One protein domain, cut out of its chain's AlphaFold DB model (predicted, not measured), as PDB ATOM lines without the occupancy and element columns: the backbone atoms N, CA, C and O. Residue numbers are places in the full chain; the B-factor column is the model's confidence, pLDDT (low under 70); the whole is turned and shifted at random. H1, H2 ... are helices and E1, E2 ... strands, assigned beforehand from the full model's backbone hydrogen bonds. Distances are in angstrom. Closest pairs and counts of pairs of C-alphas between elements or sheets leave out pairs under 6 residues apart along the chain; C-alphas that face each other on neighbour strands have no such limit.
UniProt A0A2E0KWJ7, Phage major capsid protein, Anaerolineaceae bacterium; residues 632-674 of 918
ATOM      1  N   GLU A 632     172.233 121.457 105.075       89.12
ATOM      2  CA  GLU A 632     173.557 122.085 105.121       89.12
ATOM      3  C   GLU A 632     173.631 123.247 104.125       89.12
ATOM      4  O   GLU A 632     173.333 123.071 102.943       89.12
ATOM      5  N   LEU A 633     174.057 124.425 104.588       86.19
ATOM      6  CA  LEU A 633     174.411 125.541 103.713       86.19
ATOM      7  C   LEU A 633     175.929 125.592 103.518       86.19
ATOM      8  O   LEU A 633     176.658 125.655 104.514       86.19
ATOM      9  N   PRO A 634     176.425 125.600 102.269       86.56
ATOM     10  CA  PRO A 634     177.828 125.872 102.011       86.56
ATOM     11  C   PRO A 634     178.121 127.346 102.297       86.56
ATOM     12  O   PRO A 634     177.359 128.231 101.905       86.56
ATOM     13  N   VAL A 635     179.243 127.604 102.959       86.06
ATOM     14  CA  VAL A 635     179.733 128.956 103.228       86.06
ATOM     15  C   VAL A 635     181.157 129.099 102.704       86.06
ATOM     16  O   VAL A 635     181.950 128.149 102.710       86.06
ATOM     17  N   GLU A 636     181.463 130.292 102.211       78.12
ATOM     18  CA  GLU A 636     182.808 130.649 101.772       78.12
ATOM     19  C   GLU A 636     183.770 130.578 102.966       78.12
ATOM     20  O   GLU A 636     183.449 131.050 104.059       78.12
ATOM     21  N   GLY A 637     184.902 129.896 102.779       77.62
ATOM     22  CA  GLY A 637     185.930 129.744 103.803       77.62
ATOM     23  C   GLY A 637     187.046 130.774 103.639       77.62
ATOM     24  O   GLY A 637     186.809 131.912 103.258       77.62
ATOM     25  N   ALA A 638     188.280 130.381 103.955       79.81
ATOM     26  CA  ALA A 638     189.429 131.279 103.871       79.81
ATOM     27  C   ALA A 638     189.802 131.648 102.423       79.81
ATOM     28  O   ALA A 638     189.877 130.774 101.554       79.81
ATOM     29  N   ASP A 639     190.128 132.922 102.201       83.00
ATOM     30  CA  ASP A 639     190.682 133.410 100.939       83.00
ATOM     31  C   ASP A 639     192.084 132.833 100.659       83.00
ATOM     32  O   ASP A 639     192.859 132.581 101.592       83.00
ATOM     33  N   PRO A 640     192.466 132.661  99.379       87.06
ATOM     34  CA  PRO A 640     193.822 132.281  99.015       87.06
ATOM     35  C   PRO A 640     194.796 133.455  99.213       87.06
ATOM     36  O   PRO A 640     194.506 134.610  98.899       87.06
ATOM     37  N   THR A 641     196.005 133.154  99.674       85.69
ATOM     38  CA  THR A 641     197.083 134.136  99.840       85.69
ATOM     39  C   THR A 641     197.788 134.403  98.511       85.69
ATOM     40  O   THR A 641     198.263 133.477  97.853       85.69
ATOM     41  N   VAL A 642     197.931 135.680  98.150       84.50
ATOM     42  CA  VAL A 642     198.758 136.113  97.015       84.50
ATOM     43  C   VAL A 642     200.184 136.368  97.495       84.50
ATOM     44  O   VAL A 642     200.418 137.203  98.369       84.50
ATOM     45  N   TYR A 643     201.146 135.664  96.905       82.12
ATOM     46  CA  TYR A 643     202.559 135.790  97.251       82.12
ATOM     47  C   TYR A 643     203.289 136.727  96.283       82.12
ATOM     48  O   TYR A 643     203.051 136.709  95.076       82.12
ATOM     49  N   TYR A 644     204.212 137.538  96.807       83.44
ATOM     50  CA  TYR A 644     205.177 138.263  95.981       83.44
ATOM     51  C   TYR A 644     206.246 137.282  95.487       83.44
ATOM     52  O   TYR A 644     207.024 136.757  96.285       83.44
ATOM     53  N   VAL A 645     206.256 137.027  94.179       81.94
ATOM     54  CA  VAL A 645     207.116 136.022  93.545       81.94
ATOM     55  C   VAL A 645     208.482 136.633  93.191       81.94
ATOM     56  O   VAL A 645     208.528 137.583  92.405       81.94
ATOM     57  N   PRO A 646     209.603 136.126  93.745       78.38
ATOM     58  CA  PRO A 646     210.947 136.536  93.332       78.38
ATOM     59  C   PRO A 646     211.330 135.945  91.962       78.38
ATOM     60  O   PRO A 646     210.720 134.984  91.497       78.38
ATOM     61  N   GLU A 647     212.363 136.497  91.314       82.44
ATOM     62  CA  GLU A 647     212.897 135.953  90.055       82.44
ATOM     63  C   GLU A 647     213.380 134.502  90.236       82.44
ATOM     64  O   GLU A 647     214.024 134.166  91.233       82.44
ATOM     65  N   THR A 648     213.084 133.639  89.262       83.88
ATOM     66  CA  THR A 648     213.558 132.251  89.239       83.88
ATOM     67  C   THR A 648     215.058 132.219  88.943       83.88
ATOM     68  O   THR A 648     215.481 132.517  87.829       83.88
ATOM     69  N   THR A 649     215.873 131.829  89.924       84.31
ATOM     70  CA  THR A 649     217.342 131.819  89.823       84.31
ATOM     71  C   THR A 649     217.954 130.422  89.695       84.31
ATOM     72  O   THR A 649     219.107 130.310  89.291       84.31
ATOM     73  N   ASN A 650     217.223 129.360  90.050       78.06
ATOM     74  CA  ASN A 650     217.728 127.982  90.073       78.06
ATOM     75  C   ASN A 650     216.809 127.014  89.309       78.06
ATOM     76  O   ASN A 650     215.605 127.216  89.236       78.06
ATOM     77  N   GLU A 651     217.353 125.917  88.774       74.88
ATOM     78  CA  GLU A 651     216.570 124.931  88.005       74.88
ATOM     79  C   GLU A 651     215.563 124.151  88.873       74.88
ATOM     80  O   GLU A 651     214.463 123.842  88.422       74.88
ATOM     81  N   ASN A 652     215.880 123.907  90.151       75.25
ATOM     82  CA  ASN A 652     214.969 123.244  91.097       75.25
ATOM     83  C   ASN A 652     213.695 124.057  91.402       75.25
ATOM     84  O   ASN A 652     212.705 123.500  91.855       75.25
ATOM     85  N   GLN A 653     213.693 125.356  91.102       75.75
ATOM     86  CA  GLN A 653     212.541 126.244  91.253       75.75
ATOM     87  C   GLN A 653     211.501 126.090  90.132       75.75
ATOM     88  O   GLN A 653     210.404 126.630  90.240       75.75
ATOM     89  N   LEU A 654     211.831 125.363  89.058       74.69
ATOM     90  CA  LEU A 654     210.918 125.066  87.948       74.69
ATOM     91  C   LEU A 654     210.061 123.814  88.199       74.69
ATOM     92  O   LEU A 654     209.147 123.527  87.426       74.69
ATOM     93  N   ALA A 655     210.346 123.059  89.261       75.12
ATOM     94  CA  ALA A 655     209.547 121.905  89.649       75.12
ATOM     95  C   ALA A 655     208.238 122.352  90.329       75.12
ATOM     96  O   ALA A 655     208.243 123.045  91.344       75.12
ATOM     97  N   LEU A 656     207.098 121.913  89.784       68.25
ATOM     98  CA  LEU A 656     205.752 122.178  90.325       68.25
ATOM     99  C   LEU A 656     205.476 121.454  91.655       68.25
ATOM    100  O   LEU A 656     204.532 121.789  92.353       68.25
ATOM    101  N   ASN A 657     206.279 120.447  91.999       71.44
ATOM    102  CA  ASN A 657     206.134 119.636  93.207       71.44
ATOM    103  C   ASN A 657     207.189 119.953  94.285       71.44
ATOM    104  O   ASN A 657     207.319 119.185  95.238       71.44
ATOM    105  N   ASP A 658     207.956 121.035  94.125       67.69
ATOM    106  CA  ASP A 658     208.981 121.464  95.080       67.69
ATOM    107  C   ASP A 658     208.509 122.721  95.833       67.69
ATOM    108  O   ASP A 658     208.064 123.697  95.232       67.69
ATOM    109  N   GLY A 659     208.638 122.716  97.163       66.50
ATOM    110  CA  GLY A 659     208.297 123.858  98.023       66.50
ATOM    111  C   GLY A 659     209.202 125.080  97.825       66.50
ATOM    112  O   GLY A 659     208.941 126.130  98.405       66.50
ATOM    113  N   ASN A 660     210.255 124.954  97.010       71.56
ATOM    114  CA  ASN A 660     211.112 126.057  96.573       71.56
ATOM    115  C   ASN A 660     210.597 126.790  95.324       71.56
ATOM    116  O   ASN A 660     211.276 127.711  94.860       71.56
ATOM    117  N   ASN A 661     209.446 126.400  94.759       76.88
ATOM    118  CA  ASN A 661     208.860 127.106  93.623       76.88
ATOM    119  C   ASN A 661     208.603 128.586  93.995       76.88
ATOM    120  O   ASN A 661     207.938 128.854  94.998       76.88
ATOM    121  N   PRO A 662     209.108 129.559  93.211       76.50
ATOM    122  CA  PRO A 662     208.913 130.983  93.453       76.50
ATOM    123  C   PRO A 662     207.436 131.375  93.516       76.50
ATOM    124  O   PRO A 662     207.102 132.364  94.164       76.50
ATOM    125  N   THR A 663     206.566 130.595  92.868       80.00
ATOM    126  CA  THR A 663     205.109 130.704  92.966       80.00
ATOM    127  C   THR A 663     204.576 129.555  93.831       80.00
ATOM    128  O   THR A 663     204.304 128.480  93.298       80.00
ATOM    129  N   PRO A 664     204.460 129.733  95.158       78.88
ATOM    130  CA  PRO A 664     203.909 128.700  96.027       78.88
ATOM    131  C   PRO A 664     202.394 128.555  95.833       78.88
ATOM    132  O   PRO A 664     201.689 129.529  95.552       78.88
ATOM    133  N   ASP A 665     201.894 127.339  96.041       75.75
ATOM    134  CA  ASP A 665     200.466 127.038  95.963       75.75
ATOM    135  C   ASP A 665     199.690 127.678  97.123       75.75
ATOM    136  O   ASP A 665     200.113 127.643  98.282       75.75
ATOM    137  N   SER A 666     198.498 128.194  96.821       81.38
ATOM    138  CA  SER A 666     197.513 128.619  97.817       81.38
ATOM    139  C   SER A 666     196.180 127.913  97.588       81.38
ATOM    140  O   SER A 666     195.845 127.550  96.461       81.38
ATOM    141  N   LYS A 667     195.422 127.685  98.663       81.44
ATOM    142  CA  LYS A 667     194.145 126.962  98.627       81.44
ATOM    143  C   LYS A 667     193.014 127.898  99.025       81.44
ATOM    144  O   LYS A 667     193.191 128.720  99.915       81.44
ATOM    145  N   ILE A 668     191.857 127.715  98.395       84.38
ATOM    146  CA  ILE A 668     190.607 128.362  98.795       84.38
ATOM    147  C   ILE A 668     189.939 127.470  99.844       84.38
ATOM    148  O   ILE A 668     189.798 126.262  99.635       84.38
ATOM    149  N   GLY A 669     189.571 128.045 100.984       81.25
ATOM    150  CA  GLY A 669     188.826 127.356 102.028       81.25
ATOM    151  C   GLY A 669     187.336 127.267 101.697       81.25
ATOM    152  O   GLY A 669     186.753 128.178 101.118       81.25
ATOM    153  N   SER A 670     186.697 126.185 102.125       84.06
ATOM    154  CA  SER A 670     185.243 126.005 102.065       84.06
ATOM    155  C   SER A 670     184.754 125.443 103.393       84.06
ATOM    156  O   SER A 670     185.417 124.568 103.954       84.06
ATOM    157  N   ALA A 671     183.596 125.888 103.872       84.00
ATOM    158  CA  ALA A 671     182.976 125.364 105.083       84.00
ATOM    159  C   ALA A 671     181.472 125.135 104.876       84.00
ATOM    160  O   ALA A 671     180.916 125.415 103.813       84.00
ATOM    161  N   LYS A 672     180.815 124.567 105.888       86.12
ATOM    162  CA  LYS A 672     179.375 124.307 105.879       86.12
ATOM    163  C   LYS A 672     178.765 124.589 107.246       86.12
ATOM    164  O   LYS A 672     179.391 124.293 108.260       86.12
ATOM    165  N   VAL A 673     177.546 125.113 107.252       87.44
ATOM    166  CA  VAL A 673     176.737 125.375 108.453       87.44
ATOM    167  C   VAL A 673     175.510 124.464 108.407       87.44
ATOM    168  O   VAL A 673     174.870 124.341 107.361       87.44
ATOM    169  N   GLN A 674     175.189 123.793 109.517       89.50
ATOM    170  CA  GLN A 674     174.078 122.837 109.596       89.50
ATOM    171  C   GLN A 674     172.841 123.465 110.245       89.50
ATOM    172  O   GLN A 674     172.897 123.922 111.379       89.50
TER     173      GLN A 674
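This is residues 632 to 674 of the 918 residues of the protein "Phage major capsid protein" of Anaerolineaceae bacterium (UniProt A0A2E0KWJ7). With little regular structure, the printed part is a long, thin rod folded back on itself: its two ends pair as a small two-stranded antiparallel sheet, E1 and E2, at one end of the rod, and the short helix H1 lies towards the other. The order along the 43 printed residues is E1, H1, E2; the class is mixed, with 14 residues in named elements. The whole is extended, with a radius of gyration of the C-alphas of 15.4 A and spans of 48 by 19 by 8 A.

E1, residues 632 to 636, and E2, residues 670 to 674, are antiparallel neighbours at 148 degrees. N 633 and O 673 are within hydrogen-bond range at 2.9 A. H1, residues 651 to 654, is too short for an O i to N i+4 pair; its one O i to N i+3 pair is within range.

E1 begins at C-alpha 632 (173.557, 122.085, 105.121) and is 13.0 A long. H1 measures 5.7 A. E2, 13.8 A, ends at C-alpha 674 (174.078, 122.837, 109.596).

The farthest C-alphas, Thr 649 and Gln 674, are 48.4 A apart. The printed part has no cut. Both links are long. Residues 656, 658 and 659 have pLDDT under 70.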